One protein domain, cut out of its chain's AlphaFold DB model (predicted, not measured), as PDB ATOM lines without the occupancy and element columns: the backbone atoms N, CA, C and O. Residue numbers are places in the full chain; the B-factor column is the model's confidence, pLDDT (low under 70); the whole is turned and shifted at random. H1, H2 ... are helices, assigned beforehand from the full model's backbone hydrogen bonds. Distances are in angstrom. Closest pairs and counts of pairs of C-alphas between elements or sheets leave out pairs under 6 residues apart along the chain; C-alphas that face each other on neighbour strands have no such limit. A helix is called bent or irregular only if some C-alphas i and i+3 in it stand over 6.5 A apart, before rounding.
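AT A GLANCE: This is residues 2 to 115 of the 163 residues of the protein "DUF1624 domain-containing protein" of Clostridiaceae bacterium (UniProt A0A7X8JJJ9). H2 and H4 form a V, meeting where H2 ends and H4 begins, and H7 packs on both, side by side with H4 and at a steep slant to H2. H3 lies by the closed end of the V; H5, H6 and the long link 78 to 95 lie towards its open end, and H1 lies away from the other helices. The printed part has 114 residues with seven named helices, H1 to H7 in order, and no named strand: all helix. It is loose, with a radius of gyration of the C-alphas of 17.2 A and spans of 50 by 37 by 21 A.

HOW THE PARTS SIT: Start at H1, residues 2 to 6, which touches no helix. H2, residues 17 to 31, only just touches H4, residues 43 to 60, with 3 pairs of C-alphas within 8 A; the closest are those of Leu 31 and Val 45, 6.8 A apart. They run opposite ways at 35.3 degrees, only just a steep tilt. H3, residues 33 to 38, and H2 meet only through their link. H5, residues 63 to 69, and H4 do likewise. H6, residues 72 to 77, touches no helix. H7, residues 96 to 110, touches H4 at a shallow tilt of 26 degrees, opposite ways; their closest C-alphas, of Ala 53 and Gly 98, are 3.8 A apart. H7 touches H2 at a steep tilt of 52 degrees, the same way; their closest C-alphas, of Gly 24 and Val 97, are 5.6 A apart. In H1, H2, H3 and H7 every O i to N i+4 pair is within hydrogen-bond range; H4 has 13 of 14, H5 1 of 3 beside 3 of 4 O i to N i+3 pairs, and H6 0 of 2 beside 1 of 3.

IN THESE COORDINATES: Find C-alpha 17 at (-10.152, -42.930, 29.445); from there H2 runs 21.1 A. H4 begins at (-20.579, -16.957, 35.768) and runs 26.5 A. H7 runs 20.8 A to C-alpha 110 at (-8.374, -18.213, 29.686). H5 and H6 are irregular: C-alphas 65 and 68 are 8.0 A apart, and C-alphas 73 and 76 are 7.3 A apart.

THE WHOLE: The two C-alphas farthest apart, of Phe 7 and Arg 40, are 51.8 A apart. The printed part has no cut, and the link from H6 to H7, 18 residues, is long. Look at residues 2 to 10 for pLDDT under 70; the mean of the printed part is 88.4.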
ATOM      1  N   ILE A   2      -1.949 -51.829  20.562       52.53
ATOM      2  CA  ILE A   2      -1.252 -52.621  19.529       52.53
ATOM      3  C   ILE A   2      -0.252 -53.589  20.180       52.53
ATOM      4  O   ILE A   2      -0.418 -54.791  20.038       52.53
ATOM      5  N   ALA A   3       0.680 -53.118  21.013       52.84
ATOM      6  CA  ALA A   3       1.616 -54.011  21.715       52.84
ATOM      7  C   ALA A   3       0.913 -55.130  22.523       52.84
ATOM      8  O   ALA A   3       1.292 -56.288  22.428       52.84
ATOM      9  N   ALA A   4      -0.163 -54.818  23.251       57.12
ATOM     10  CA  ALA A   4      -0.931 -55.812  24.007       57.12
ATOM     11  C   ALA A   4      -1.543 -56.917  23.127       57.12
ATOM     12  O   ALA A   4      -1.529 -58.079  23.521       57.12
ATOM     13  N   VAL A   5      -2.040 -56.556  21.937       58.94
ATOM     14  CA  VAL A   5      -2.574 -57.500  20.941       58.94
ATOM     15  C   VAL A   5      -1.455 -58.374  20.371       58.94
ATOM     16  O   VAL A   5      -1.622 -59.584  20.270       58.94
ATOM     17  N   TRP A   6      -0.295 -57.787  20.061       56.91
ATOM     18  CA  TRP A   6       0.879 -58.525  19.577       56.91
ATOM     19  C   TRP A   6       1.462 -59.483  20.629       56.91
ATOM     20  O   TRP A   6       1.976 -60.537  20.269       56.91
ATOM     21  N   PHE A   7       1.355 -59.145  21.917       64.00
ATOM     22  CA  PHE A   7       1.848 -59.961  23.033       64.00
ATOM     23  C   PHE A   7       0.765 -60.823  23.709       64.00
ATOM     24  O   PHE A   7       1.028 -61.389  24.767       64.00
ATOM     25  N   ALA A   8      -0.436 -60.925  23.121       63.28
ATOM     26  CA  ALA A   8      -1.563 -61.712  23.637       63.28
ATOM     27  C   ALA A   8      -1.875 -61.468  25.131       63.28
ATOM     28  O   ALA A   8      -2.268 -62.381  25.858       63.28
ATOM     29  N   LEU A   9      -1.695 -60.231  25.604       67.19
ATOM     30  CA  LEU A   9      -2.004 -59.890  26.989       67.19
ATOM     31  C   LEU A   9      -3.527 -59.971  27.198       67.19
ATOM     32  O   LEU A   9      -4.263 -59.374  26.404       67.19
ATOM     33  N   PRO A  10      -4.024 -60.649  28.252       68.81
ATOM     34  CA  PRO A  10      -5.455 -60.818  28.518       68.81
ATOM     35  C   PRO A  10      -6.068 -59.532  29.101       68.81
ATOM     36  O   PRO A  10      -6.554 -59.500  30.230       68.81
ATOM     37  N   LEU A  11      -5.997 -58.437  28.344       76.75
ATOM     38  CA  LEU A  11      -6.480 -57.120  28.740       76.75
ATOM     39  C   LEU A  11      -7.889 -56.900  28.197       76.75
ATOM     40  O   LEU A  11      -8.093 -56.814  26.986       76.75
ATOM     41  N   ALA A  12      -8.862 -56.772  29.095       78.75
ATOM     42  CA  ALA A  12     -10.224 -56.422  28.715       78.75
ATOM     43  C   ALA A  12     -10.380 -54.902  28.557       78.75
ATOM     44  O   ALA A  12      -9.661 -54.112  29.170       78.75
ATOM     45  N   ILE A  13     -11.364 -54.485  27.758       80.06
ATOM     46  CA  ILE A  13     -11.778 -53.081  27.635       80.06
ATOM     47  C   ILE A  13     -13.183 -52.962  28.230       80.06
ATOM     48  O   ILE A  13     -14.172 -52.961  27.505       80.06
ATOM     49  N   LEU A  14     -13.273 -52.915  29.561       86.19
ATOM     50  CA  LEU A  14     -14.550 -52.725  30.265       86.19
ATOM     51  C   LEU A  14     -14.857 -51.239  30.475       86.19
ATOM     52  O   LEU A  14     -15.979 -50.790  30.265       86.19
ATOM     53  N   PHE A  15     -13.846 -50.469  30.873       90.44
ATOM     54  CA  PHE A  15     -13.935 -49.026  31.056       90.44
ATOM     55  C   PHE A  15     -12.564 -48.401  30.803       90.44
ATOM     56  O   PHE A  15     -11.542 -48.969  31.188       90.44
ATOM     57  N   ASN A  16     -12.518 -47.245  30.141       91.19
ATOM     58  CA  ASN A  16     -11.258 -46.595  29.781       91.19
ATOM     59  C   ASN A  16     -11.366 -45.063  29.779       91.19
ATOM     60  O   ASN A  16     -12.452 -44.497  29.911       91.19
ATOM     61  N   MET A  17     -10.236 -44.392  29.550       91.81
ATOM     62  CA  MET A  17     -10.152 -42.930  29.445       91.81
ATOM     63  C   MET A  17     -11.146 -42.308  28.447       91.81
ATOM     64  O   MET A  17     -11.647 -41.211  28.697       91.81
ATOM     65  N   LEU A  18     -11.485 -42.986  27.343       92.06
ATOM     66  CA  LEU A  18     -12.450 -42.456  26.372       92.06
ATOM     67  C   LEU A  18     -13.851 -42.318  26.975       92.06
ATOM     68  O   LEU A  18     -14.526 -41.330  26.695       92.06
ATOM     69  N   HIS A  19     -14.267 -43.245  27.843       93.62
ATOM     70  CA  HIS A  19     -15.544 -43.142  28.552       93.62
ATOM     71  C   HIS A  19     -15.561 -41.938  29.498       93.62
ATOM     72  O   HIS A  19     -16.545 -41.202  29.537       93.62
ATOM     73  N   VAL A  20     -14.458 -41.690  30.212       95.50
ATOM     74  CA  VAL A  20     -14.311 -40.521  31.095       95.50
ATOM     75  C   VAL A  20     -14.416 -39.220  30.303       95.50
ATOM     76  O   VAL A  20     -15.165 -38.323  30.685       95.50
ATOM     77  N   LEU A  21     -13.714 -39.122  29.172       95.25
ATOM     78  CA  LEU A  21     -13.763 -37.943  28.304       95.25
ATOM     79  C   LEU A  21     -15.145 -37.755  27.665       95.25
ATOM     80  O   LEU A  21     -15.647 -36.633  27.606       95.25
ATOM     81  N   ALA A  22     -15.786 -38.832  27.214       96.38
ATOM     82  CA  ALA A  22     -17.131 -38.788  26.648       96.38
ATOM     83  C   ALA A  22     -18.167 -38.326  27.686       96.38
ATOM     84  O   ALA A  22     -18.943 -37.410  27.424       96.38
ATOM     85  N   LEU A  23     -18.146 -38.893  28.895       95.88
ATOM     86  CA  LEU A  23     -19.066 -38.503  29.965       95.88
ATOM     87  C   LEU A  23     -18.783 -37.087  30.472       95.88
ATOM     88  O   LEU A  23     -19.717 -36.306  30.657       95.88
ATOM     89  N   GLY A  24     -17.511 -36.711  30.622       95.69
ATOM     90  CA  GLY A  24     -17.115 -35.352  30.988       95.69
ATOM     91  C   GLY A  24     -17.575 -34.317  29.958       95.69
ATOM     92  O   GLY A  24     -18.163 -33.295  30.319       95.69
ATOM     93  N   THR A  25     -17.381 -34.590  28.665       95.31
ATOM     94  CA  THR A  25     -17.839 -33.699  27.586       95.31
ATOM     95  C   THR A  25     -19.361 -33.628  27.489       95.31
ATOM     96  O   THR A  25     -19.882 -32.529  27.281       95.31
ATOM     97  N   LEU A  26     -20.079 -34.738  27.695       96.31
ATOM     98  CA  LEU A  26     -21.545 -34.769  27.750       96.31
ATOM     99  C   LEU A  26     -22.070 -33.918  28.915       96.31
ATOM    100  O   LEU A  26     -22.930 -33.061  28.713       96.31
ATOM    101  N   PHE A  27     -21.513 -34.101  30.113       94.56
ATOM    102  CA  PHE A  27     -21.885 -33.336  31.302       94.56
ATOM    103  C   PHE A  27     -21.618 -31.838  31.120       94.56
ATOM    104  O   PHE A  27     -22.487 -30.999  31.360       94.56
ATOM    105  N   TYR A  28     -20.443 -31.494  30.594       95.12
ATOM    106  CA  TYR A  28     -20.095 -30.120  30.249       95.12
ATOM    107  C   TYR A  28     -21.041 -29.522  29.199       95.12
ATOM    108  O   TYR A  28     -21.468 -28.369  29.319       95.12
ATOM    109  N   ALA A  29     -21.387 -30.283  28.158       94.56
ATOM    110  CA  ALA A  29     -22.324 -29.850  27.128       94.56
ATOM    111  C   ALA A  29     -23.733 -29.631  27.690       94.56
ATOM    112  O   ALA A  29     -24.366 -28.650  27.313       94.56
ATOM    113  N   ALA A  30     -24.189 -30.482  28.613       94.56
ATOM    114  CA  ALA A  30     -25.470 -30.332  29.295       94.56
ATOM    115  C   ALA A  30     -25.509 -29.059  30.158       94.56
ATOM    116  O   ALA A  30     -26.417 -28.243  30.007       94.56
ATOM    117  N   LEU A  31     -24.489 -28.820  30.989       92.69
ATOM    118  CA  LEU A  31     -24.417 -27.627  31.842       92.69
ATOM    119  C   LEU A  31     -24.275 -26.321  31.046       92.69
ATOM    120  O   LEU A  31     -24.863 -25.301  31.401       92.69
ATOM    121  N   THR A  32     -23.529 -26.346  29.939       93.44
ATOM    122  CA  THR A  32     -23.348 -25.176  29.059       93.44
ATOM    123  C   THR A  32     -24.411 -25.067  27.963       93.44
ATOM    124  O   THR A  32     -24.357 -24.146  27.147       93.44
ATOM    125  N   TRP A  33     -25.403 -25.965  27.925       93.81
ATOM    126  CA  TRP A  33     -26.393 -26.047  26.844       93.81
ATOM    127  C   TRP A  33     -27.132 -24.724  26.624       93.81
ATOM    128  O   TRP A  33     -27.251 -24.247  25.492       93.81
ATOM    129  N   ARG A  34     -27.567 -24.087  27.719       90.44
ATOM    130  CA  ARG A  34     -28.271 -22.800  27.671       90.44
ATOM    131  C   ARG A  34     -27.378 -21.686  27.127       90.44
ATOM    132  O   ARG A  34     -27.826 -20.924  26.280       90.44
ATOM    133  N   GLU A  35     -26.128 -21.610  27.573       91.31
ATOM    134  CA  GLU A  35     -25.176 -20.584  27.126       91.31
ATOM    135  C   GLU A  35     -24.834 -20.727  25.645       91.31
ATOM    136  O   GLU A  35     -24.716 -19.733  24.934       91.31
ATOM    137  N   ARG A  36     -24.709 -21.967  25.158       86.50
ATOM    138  CA  ARG A  36     -24.462 -22.246  23.738       86.50
ATOM    139  C   ARG A  36     -25.632 -21.809  22.862       86.50
ATOM    140  O   ARG A  36     -25.398 -21.331  21.759       86.50
ATOM    141  N   ARG A  37     -26.873 -21.953  23.348       89.56
ATOM    142  CA  ARG A  37     -28.075 -21.498  22.633       89.56
ATOM    143  C   ARG A  37     -28.248 -19.981  22.655       89.56
ATOM    144  O   ARG A  37     -28.667 -19.415  21.655       89.56
ATOM    145  N   THR A  38     -27.961 -19.327  23.778       88.38
ATOM    146  CA  THR A  38     -28.172 -17.877  23.931       88.38
ATOM    147  C   THR A  38     -26.960 -17.038  23.531       88.38
ATOM    148  O   THR A  38     -27.075 -15.818  23.437       88.38
ATOM    149  N   GLY A  39     -25.787 -17.654  23.362       86.50
ATOM    150  CA  GLY A  39     -24.513 -16.969  23.138       86.50
ATOM    151  C   GLY A  39     -24.010 -16.170  24.347       86.50
ATOM    152  O   GLY A  39     -22.962 -15.533  24.268       86.50
ATOM    153  N   ARG A  40     -24.735 -16.188  25.474       85.56
ATOM    154  CA  ARG A  40     -24.400 -15.426  26.681       85.56
ATOM    155  C   ARG A  40     -23.742 -16.340  27.701       85.56
ATOM    156  O   ARG A  40     -24.369 -17.277  28.195       85.56
ATOM    157  N   LYS A  41     -22.488 -16.037  28.035       87.00
ATOM    158  CA  LYS A  41     -21.780 -16.682  29.146       87.00
ATOM    159  C   LYS A  41     -22.386 -16.242  30.477       87.00
ATOM    160  O   LYS A  41     -22.685 -15.064  30.654       87.00
ATOM    161  N   SER A  42     -22.533 -17.180  31.405       91.00
ATOM    162  CA  SER A  42     -22.996 -16.935  32.765       91.00
ATOM    163  C   SER A  42     -21.945 -17.410  33.773       91.00
ATOM    164  O   SER A  42     -21.552 -18.581  33.733       91.00
ATOM    165  N   PRO A  43     -21.524 -16.555  34.726       91.75
ATOM    166  CA  PRO A  43     -20.579 -16.957  35.768       91.75
ATOM    167  C   PRO A  43     -21.149 -18.063  36.669       91.75
ATOM    168  O   PRO A  43     -20.396 -18.860  37.221       91.75
ATOM    169  N   ALA A  44     -22.481 -18.182  36.765       93.50
ATOM    170  CA  ALA A  44     -23.123 -19.238  37.544       93.50
ATOM    171  C   ALA A  44     -22.754 -20.643  37.043       93.50
ATOM    172  O   ALA A  44     -22.602 -21.557  37.848       93.50
ATOM    173  N   VAL A  45     -22.560 -20.831  35.730       94.25
ATOM    174  CA  VAL A  45     -22.190 -22.146  35.182       94.25
ATOM    175  C   VAL A  45     -20.762 -22.521  35.581       94.25
ATOM    176  O   VAL A  45     -20.502 -23.690  35.840       94.25
ATOM    177  N   ASP A  46     -19.844 -21.555  35.665       95.06
ATOM    178  CA  ASP A  46     -18.483 -21.818  36.156       95.06
ATOM    179  C   ASP A  46     -18.487 -22.218  37.633       95.06
ATOM    180  O   ASP A  46     -17.831 -23.190  38.001       95.06
ATOM    181  N   VAL A  47     -19.287 -21.542  38.464       96.06
ATOM    182  CA  VAL A  47     -19.457 -21.912  39.878       96.06
ATOM    183  C   VAL A  47     -20.025 -23.327  40.006       96.06
ATOM    184  O   VAL A  47     -19.485 -24.133  40.757       96.06
ATOM    185  N   VAL A  48     -21.066 -23.668  39.239       96.38
ATOM    186  CA  VAL A  48     -21.656 -25.019  39.242       96.38
ATOM    187  C   VAL A  48     -20.633 -26.078  38.822       96.38
ATOM    188  O   VAL A  48     -20.540 -27.118  39.470       96.38
ATOM    189  N   LEU A  49     -19.838 -25.814  37.781       96.44
ATOM    190  CA  LEU A  49     -18.774 -26.721  37.341       96.44
ATOM    191  C   LEU A  49     -17.704 -26.917  38.420       96.44
ATOM    192  O   LEU A  49     -17.288 -28.048  38.653       96.44
ATOM    193  N   LEU A  50     -17.274 -25.849  39.100       97.50
ATOM    194  CA  LEU A  50     -16.272 -25.932  40.168       97.50
ATOM    195  C   LEU A  50     -16.803 -26.644  41.417       97.50
ATOM    196  O   LEU A  50     -16.073 -27.420  42.032       97.50
ATOM    197  N   LEU A  51     -18.069 -26.425  41.779       97.69
ATOM    198  CA  LEU A  51     -18.714 -27.140  42.881       97.69
ATOM    199  C   LEU A  51     -18.839 -28.632  42.565       97.69
ATOM    200  O   LEU A  51     -18.431 -29.462  43.374       97.69
ATOM    201  N   ALA A  52     -19.326 -28.979  41.370       96.31
ATOM    202  CA  ALA A  52     -19.403 -30.365  40.920       96.31
ATOM    203  C   ALA A  52     -18.014 -31.025  40.884       96.31
ATOM    204  O   ALA A  52     -17.853 -32.146  41.365       96.31
ATOM    205  N   ALA A  53     -16.995 -30.311  40.396       97.12
ATOM    206  CA  ALA A  53     -15.618 -30.785  40.409       97.12
ATOM    207  C   ALA A  53     -15.113 -31.060  41.829       97.12
ATOM    208  O   ALA A  53     -14.543 -32.118  42.081       97.12
ATOM    209  N   SER A  54     -15.357 -30.131  42.756       97.44
ATOM    210  CA  SER A  54     -14.930 -30.243  44.153       97.44
ATOM    211  C   SER A  54     -15.573 -31.446  44.838       97.44
ATOM    212  O   SER A  54     -14.879 -32.201  45.510       97.44
ATOM    213  N   VAL A  55     -16.871 -31.677  44.608       97.00
ATOM    214  CA  VAL A  55     -17.582 -32.861  45.114       97.00
ATOM    215  C   VAL A  55     -16.964 -34.142  44.554       97.00
ATOM    216  O   VAL A  55     -16.614 -35.029  45.325       97.00
ATOM    217  N   VAL A  56     -16.767 -34.239  43.236       96.31
ATOM    218  CA  VAL A  56     -16.188 -35.439  42.600       96.31
ATOM    219  C   VAL A  56     -14.767 -35.715  43.094       96.31
ATOM    220  O   VAL A  56     -14.427 -36.862  43.363       96.31
ATOM    221  N   ILE A  57     -13.939 -34.681  43.247       97.12
ATOM    222  CA  ILE A  57     -12.574 -34.824  43.769       97.12
ATOM    223  C   ILE A  57     -12.607 -35.251  45.241       97.12
ATOM    224  O   ILE A  57     -11.859 -36.143  45.628       97.12
ATOM    225  N   TYR A  58     -13.497 -34.676  46.050       96.56
ATOM    226  CA  TYR A  58     -13.658 -35.055  47.454       96.56
ATOM    227  C   TYR A  58     -14.084 -36.522  47.620       96.56
ATOM    228  O   TYR A  58     -13.535 -37.225  48.466       96.56
ATOM    229  N   LEU A  59     -14.996 -37.017  46.770       94.88
ATOM    230  CA  LEU A  59     -15.447 -38.415  46.798       94.88
ATOM    231  C   LEU A  59     -14.299 -39.420  46.636       94.88
ATOM    232  O   LEU A  59     -14.382 -40.515  47.187       94.88
ATOM    233  N   PHE A  60     -13.215 -39.055  45.944       94.56
ATOM    234  CA  PHE A  60     -12.034 -39.914  45.830       94.56
ATOM    235  C   PHE A  60     -11.433 -40.264  47.196       94.56
ATOM    236  O   PHE A  60     -11.043 -41.407  47.416       94.56
ATOM    237  N   GLY A  61     -11.429 -39.316  48.140       93.12
ATOM    238  CA  GLY A  61     -10.943 -39.542  49.503       93.12
ATOM    239  C   GLY A  61     -11.806 -40.507  50.322       93.12
ATOM    240  O   GLY A  61     -11.332 -41.051  51.312       93.12
ATOM    241  N   LEU A  62     -13.053 -40.751  49.904       92.88
ATOM    242  CA  LEU A  62     -13.973 -41.684  50.561       92.88
ATOM    243  C   LEU A  62     -13.913 -43.097  49.969       92.88
ATOM    244  O   LEU A  62     -14.360 -44.039  50.618       92.88
ATOM    245  N   LEU A  63     -13.362 -43.263  48.760       90.81
ATOM    246  CA  LEU A  63     -13.304 -44.555  48.066       90.81
ATOM    247  C   LEU A  63     -12.625 -45.680  48.865       90.81
ATOM    248  O   LEU A  63     -13.143 -46.797  48.808       90.81
ATOM    249  N   PRO A  64     -11.536 -45.445  49.631       91.44
ATOM    250  CA  PRO A  64     -10.895 -46.515  50.394       91.44
ATOM    251  C   PRO A  64     -11.828 -47.214  51.392       91.44
ATOM    252  O   PRO A  64     -11.666 -48.405  51.630       91.44
ATOM    253  N   ALA A  65     -12.840 -46.515  51.920       90.19
ATOM    254  CA  ALA A  65     -13.819 -47.102  52.840       90.19
ATOM    255  C   ALA A  65     -14.715 -48.172  52.184       90.19
ATOM    256  O   ALA A  65     -15.373 -48.933  52.884       90.19
ATOM    257  N   TRP A  66     -14.738 -48.233  50.850       87.94
ATOM    258  CA  TRP A  66     -15.584 -49.131  50.060       87.94
ATOM    259  C   TRP A  66     -14.769 -50.084  49.182       87.94
ATOM    260  O   TRP A  66     -15.339 -50.742  48.310       87.94
ATOM    261  N   ALA A  67     -13.448 -50.163  49.383       84.56
ATOM    262  CA  ALA A  67     -12.545 -50.934  48.528       84.56
ATOM    263  C   ALA A  67     -12.947 -52.418  48.425       84.56
ATOM    264  O   ALA A  67     -12.929 -52.986  47.334       84.56
ATOM    265  N   ASP A  68     -13.414 -53.013  49.527       86.38
ATOM    266  CA  ASP A  68     -13.829 -54.424  49.581       86.38
ATOM    267  C   ASP A  68     -15.206 -54.687  48.946       86.38
ATOM    268  O   ASP A  68     -15.592 -55.832  48.722       86.38
ATOM    269  N   SER A  69     -15.962 -53.632  48.630       87.88
ATOM    270  CA  SER A  69     -17.297 -53.719  48.016       87.88
ATOM    271  C   SER A  69     -17.259 -53.639  46.483       87.88
ATOM    272  O   SER A  69     -18.285 -53.408  45.840       87.88
ATOM    273  N   GLY A  70     -16.076 -53.788  45.880       87.88
ATOM    274  CA  GLY A  70     -15.871 -53.666  44.442       87.88
ATOM    275  C   GLY A  70     -16.633 -54.706  43.615       87.88
ATOM    276  O   GLY A  70     -16.717 -55.884  43.957       87.88
ATOM    277  N   SER A  71     -17.178 -54.268  42.480       89.69
ATOM    278  CA  SER A  71     -17.958 -55.098  41.556       89.69
ATOM    279  C   SER A  71     -17.767 -54.605  40.125       89.69
ATOM    280  O   SER A  71     -17.425 -53.444  39.906       89.69
ATOM    281  N   TYR A  72     -18.036 -55.454  39.129       89.25
ATOM    282  CA  TYR A  72     -17.928 -55.083  37.713       89.25
ATOM    283  C   TYR A  72     -18.765 -53.843  37.346       89.25
ATOM    284  O   TYR A  72     -18.348 -53.040  36.517       89.25
ATOM    285  N   TRP A  73     -19.901 -53.633  38.017       89.56
ATOM    286  CA  TRP A  73     -20.752 -52.451  37.828       89.56
ATOM    287  C   TRP A  73     -20.167 -51.162  38.417       89.56
ATOM    288  O   TRP A  73     -20.531 -50.070  37.985       89.56
ATOM    289  N   LEU A  74     -19.261 -51.277  39.390       92.38
ATOM    290  CA  LEU A  74     -18.641 -50.146  40.080       92.38
ATOM    291  C   LEU A  74     -17.258 -49.786  39.516       92.38
ATOM    292  O   LEU A  74     -16.650 -48.805  39.950       92.38
ATOM    293  N   ILE A  75     -16.805 -50.507  38.484       91.06
ATOM    294  CA  ILE A  75     -15.591 -50.193  37.722       91.06
ATOM    295  C   ILE A  75     -15.554 -48.718  37.284       91.06
ATOM    296  O   ILE A  75     -14.513 -48.088  37.489       91.06
ATOM    297  N   PRO A  76     -16.633 -48.099  36.757       93.06
ATOM    298  CA  PRO A  76     -16.603 -46.681  36.393       93.06
ATOM    299  C   PRO A  76     -16.288 -45.742  37.562       93.06
ATOM    300  O   PRO A  76     -15.797 -44.642  37.337       93.06
ATOM    301  N   PHE A  77     -16.543 -46.144  38.808       92.69
ATOM    302  CA  PHE A  77     -16.381 -45.299  39.995       92.69
ATOM    303  C   PHE A  77     -15.059 -45.508  40.743       92.69
ATOM    304  O   PHE A  77     -14.816 -44.807  41.719       92.69
ATOM    305  N   GLY A  78     -14.193 -46.419  40.290       90.44
ATOM    306  CA  GLY A  78     -12.922 -46.699  40.970       90.44
ATOM    307  C   GLY A  78     -12.952 -47.902  41.909       90.44
ATOM    308  O   GLY A  78     -11.951 -48.158  42.571       90.44
ATOM    309  N   LEU A  79     -14.063 -48.645  41.975       91.19
ATOM    310  CA  LEU A  79     -14.214 -49.805  42.857       91.19
ATOM    311  C   LEU A  79     -14.171 -51.095  42.033       91.19
ATOM    312  O   LEU A  79     -15.184 -51.545  41.490       91.19
ATOM    313  N   LEU A  80     -12.975 -51.666  41.908       89.94
ATOM    314  CA  LEU A  80     -12.743 -52.881  41.132       89.94
ATOM    315  C   LEU A  80     -13.034 -54.135  41.971       89.94
ATOM    316  O   LEU A  80     -12.725 -54.144  43.161       89.94
ATOM    317  N   PRO A  81     -13.583 -55.208  41.373       87.31
ATOM    318  CA  PRO A  81     -13.718 -56.485  42.065       87.31
ATOM    319  C   PRO A  81     -12.343 -57.049  42.450       87.31
ATOM    320  O   PRO A  81     -11.371 -56.890  41.709       87.31
ATOM    321  N   VAL A  82     -12.282 -57.772  43.572       79.75
ATOM    322  CA  VAL A  82     -11.043 -58.367  44.116       79.75
ATOM    323  C   VAL A  82     -10.362 -59.310  43.112       79.75
ATOM    324  O   VAL A  82      -9.140 -59.377  43.045       79.75
ATOM    325  N   SER A  83     -11.138 -59.987  42.263       75.94
ATOM    326  CA  SER A  83     -10.647 -60.866  41.191       75.94
ATOM    327  C   SER A  83     -10.165 -60.116  39.935       75.94
ATOM    328  O   SER A  83     -10.209 -60.686  38.848       75.94
ATOM    329  N   GLY A  84      -9.840 -58.825  40.050       70.06
ATOM    330  CA  GLY A  84      -9.802 -57.835  38.970       70.06
ATOM    331  C   GLY A  84      -9.171 -58.273  37.643       70.06
ATOM    332  O   GLY A  84      -8.171 -58.983  37.592       70.06
ATOM    333  N   ILE A  85      -9.748 -57.785  36.543       73.69
ATOM    334  CA  ILE A  85      -9.217 -57.964  35.187       73.69
ATOM    335  C   ILE A  85      -8.281 -56.795  34.867       73.69
ATOM    336  O   ILE A  85      -8.631 -55.634  35.094       73.69
ATOM    337  N   GLY A  86      -7.105 -57.090  34.312       77.56
ATOM    338  CA  GLY A  86      -6.176 -56.066  33.845       77.56
ATOM    339  C   GLY A  86      -6.783 -55.229  32.717       77.56
ATOM    340  O   GLY A  86      -7.295 -55.762  31.733       77.56
ATOM    341  N   MET A  87      -6.700 -53.907  32.844       85.94
ATOM    342  CA  MET A  87      -7.164 -52.945  31.845       85.94
ATOM    343  C   MET A  87      -6.049 -51.926  31.602       85.94
ATOM    344  O   MET A  87      -5.643 -51.227  32.526       85.94
ATOM    345  N   ALA A  88      -5.541 -51.842  30.371       78.25
ATOM    346  CA  ALA A  88      -4.364 -51.020  30.066       78.25
ATOM    347  C   ALA A  88      -4.606 -49.507  30.195       78.25
ATOM    348  O   ALA A  88      -3.717 -48.790  30.633       78.25
ATOM    349  N   ASP A  89      -5.809 -49.043  29.843       84.69
ATOM    350  CA  ASP A  89      -6.159 -47.615  29.785       84.69
ATOM    351  C   ASP A  89      -7.287 -47.266  30.773       84.69
ATOM    352  O   ASP A  89      -8.132 -46.401  30.507       84.69
ATOM    353  N   TYR A  90      -7.356 -47.999  31.888       91.38
ATOM    354  CA  TYR A  90      -8.387 -47.788  32.895       91.38
ATOM    355  C   TYR A  90      -8.207 -46.445  33.598       91.38
ATOM    356  O   TYR A  90      -7.168 -46.152  34.186       91.38
ATOM    357  N   LEU A  91      -9.267 -45.644  33.554       93.50
ATOM    358  CA  LEU A  91      -9.359 -44.360  34.223       93.50
ATOM    359  C   LEU A  91     -10.763 -44.276  34.836       93.50
ATOM    360  O   LEU A  91     -11.728 -44.295  34.072       93.50
ATOM    361  N   PRO A  92     -10.925 -44.236  36.170       94.25
ATOM    362  CA  PRO A  92     -12.245 -44.096  36.781       94.25
ATOM    363  C   PRO A  92     -12.837 -42.698  36.543       94.25
ATOM    364  O   PRO A  92     -12.151 -41.760  36.153       94.25
ATOM    365  N   LEU A  93     -14.129 -42.520  36.798       95.38
ATOM    366  CA  LEU A  93     -14.775 -41.206  36.760       95.38
ATOM    367  C   LEU A  93     -14.335 -40.331  37.936       95.38
ATOM    368  O   LEU A  93     -14.145 -39.126  37.782       95.38
ATOM    369  N   ILE A  94     -14.155 -40.945  39.103       95.19
ATOM    370  CA  ILE A  94     -13.686 -40.298  40.327       95.19
ATOM    371  C   ILE A  94     -12.170 -40.512  40.418       95.19
ATOM    372  O   ILE A  94     -11.739 -41.662  40.369       95.19
ATOM    373  N   PRO A  95     -11.334 -39.464  40.538       95.81
ATOM    374  CA  PRO A  95     -11.642 -38.026  40.568       95.81
ATOM    375  C   PRO A  95     -11.607 -37.352  39.181       95.81
ATOM    376  O   PRO A  95     -11.799 -36.140  39.067       95.81
ATOM    377  N   TRP A  96     -11.300 -38.102  38.121       96.31
ATOM    378  CA  TRP A  96     -10.844 -37.572  36.833       96.31
ATOM    379  C   TRP A  96     -11.847 -36.674  36.106       96.31
ATOM    380  O   TRP A  96     -11.444 -35.685  35.492       96.31
ATOM    381  N   VAL A  97     -13.150 -36.939  36.220       96.50
ATOM    382  CA  VAL A  97     -14.185 -36.040  35.686       96.50
ATOM    383  C   VAL A  97     -14.172 -34.691  36.410       96.50
ATOM    384  O   VAL A  97     -14.407 -33.660  35.785       96.50
ATOM    385  N   GLY A  98     -13.829 -34.660  37.699       96.19
ATOM    386  CA  GLY A  98     -13.657 -33.413  38.441       96.19
ATOM    387  C   GLY A  98     -12.494 -32.582  37.892       96.19
ATOM    388  O   GLY A  98     -12.673 -31.405  37.580       96.19
ATOM    389  N   PHE A  99     -11.335 -33.204  37.653       96.94
ATOM    390  CA  PHE A  99     -10.208 -32.525  36.999       96.94
ATOM    391  C   PHE A  99     -10.549 -32.045  35.583       96.94
ATOM    392  O   PHE A  99     -10.173 -30.935  35.202       96.94
ATOM    393  N   PHE A 100     -11.318 -32.832  34.826       96.88
ATOM    394  CA  PHE A 100     -11.836 -32.414  33.526       96.88
ATOM    395  C   PHE A 100     -12.683 -31.134  33.634       96.88
ATOM    396  O   PHE A 100     -12.493 -30.208  32.847       96.88
ATOM    397  N   MET A 101     -13.583 -31.041  34.620       96.81
ATOM    398  CA  MET A 101     -14.412 -29.847  34.835       96.81
ATOM    399  C   MET A 101     -13.585 -28.617  35.226       96.81
ATOM    400  O   MET A 101     -13.840 -27.533  34.701       96.81
ATOM    401  N   VAL A 102     -12.570 -28.774  36.086       97.25
ATOM    402  CA  VAL A 102     -11.626 -27.688  36.414       97.25
ATOM    403  C   VAL A 102     -10.931 -27.194  35.144       97.25
ATOM    404  O   VAL A 102     -10.928 -25.996  34.864       97.25
ATOM    405  N   GLY A 103     -10.415 -28.115  34.325       95.12
ATOM    406  CA  GLY A 103      -9.822 -27.792  33.028       95.12
ATOM    407  C   GLY A 103     -10.800 -27.084  32.085       95.12
ATOM    408  O   GLY A 103     -10.422 -26.131  31.403       95.12
ATOM    409  N   ALA A 104     -12.074 -27.487  32.083       94.62
ATOM    410  CA  ALA A 104     -13.113 -26.848  31.282       94.62
ATOM    411  C   ALA A 104     -13.366 -25.394  31.715       94.62
ATOM    412  O   ALA A 104     -13.467 -24.518  30.856       94.62
ATOM    413  N   VAL A 105     -13.413 -25.111  33.022       95.44
ATOM    414  CA  VAL A 105     -13.558 -23.742  33.549       95.44
ATOM    415  C   VAL A 105     -12.336 -22.893  33.200       95.44
ATOM    416  O   VAL A 105     -12.494 -21.794  32.667       95.44
ATOM    417  N   ILE A 106     -11.122 -23.422  33.390       94.62
ATOM    418  CA  ILE A 106      -9.884 -22.742  32.976       94.62
ATOM    419  C   ILE A 106      -9.946 -22.405  31.481       94.62
ATOM    420  O   ILE A 106      -9.720 -21.261  31.095       94.62
ATOM    421  N   GLY A 107     -10.330 -23.363  30.635       91.44
ATOM    422  CA  GLY A 107     -10.478 -23.149  29.196       91.44
ATOM    423  C   GLY A 107     -11.525 -22.088  28.845       91.44
ATOM    424  O   GLY A 107     -11.302 -21.267  27.957       91.44
ATOM    425  N   ARG A 108     -12.654 -22.044  29.561       90.50
ATOM    426  CA  ARG A 108     -13.709 -21.038  29.344       90.50
ATOM    427  C   ARG A 108     -13.262 -19.616  29.659       90.50
ATOM    428  O   ARG A 108     -13.720 -18.694  28.968       90.50
ATOM    429  N   GLN A 109     -12.421 -19.463  30.679       89.38
ATOM    430  CA  GLN A 109     -11.921 -18.185  31.179       89.38
ATOM    431  C   GLN A 109     -10.703 -17.711  30.380       89.38
ATOM    432  O   GLN A 109     -10.732 -16.642  29.773       89.38
ATOM    433  N   VAL A 110      -9.668 -18.549  30.301       88.50
ATOM    434  CA  VAL A 110      -8.374 -18.213  29.686       88.50
ATOM    435  C   VAL A 110      -8.448 -18.221  28.157       88.50
ATOM    436  O   VAL A 110      -7.794 -17.412  27.506       88.50
ATOM    437  N   TYR A 111      -9.267 -19.095  27.562       85.38
ATOM    438  CA  TYR A 111      -9.342 -19.287  26.108       85.38
ATOM    439  C   TYR A 111     -10.700 -18.867  25.519       85.38
ATOM    440  O   TYR A 111     -11.273 -19.516  24.640       85.38
ATOM    441  N   SER A 112     -11.243 -17.750  26.008       80.06
ATOM    442  CA  SER A 112     -12.566 -17.252  25.613       80.06
ATOM    443  C   SER A 112     -12.648 -16.803  24.148       80.06
ATOM    444  O   SER A 112     -13.665 -17.050  23.501       80.06
ATOM    445  N   GLY A 113     -11.578 -16.196  23.628       78.31
ATOM    446  CA  GLY A 113     -11.506 -15.665  22.265       78.31
ATOM    447  C   GLY A 113     -11.297 -16.719  21.178       78.31
ATOM    448  O   GLY A 113     -11.392 -16.390  20.001       78.31
ATOM    449  N   ARG A 114     -11.010 -17.980  21.546       79.19
ATOM    450  CA  ARG A 114     -10.646 -19.085  20.630       79.19
ATOM    451  C   ARG A 114      -9.487 -18.776  19.667       79.19
ATOM    452  O   ARG A 114      -9.242 -19.530  18.728       79.19
ATOM    453  N   THR A 115      -8.773 -17.687  19.907       80.44
ATOM    454  CA  THR A 115      -7.563 -17.266  19.208       80.44
ATOM    455  C   THR A 115      -6.345 -17.759  19.970       80.44
ATOM    456  O   THR A 115      -6.450 -18.066  21.153       80.44
TER     457      THR A 115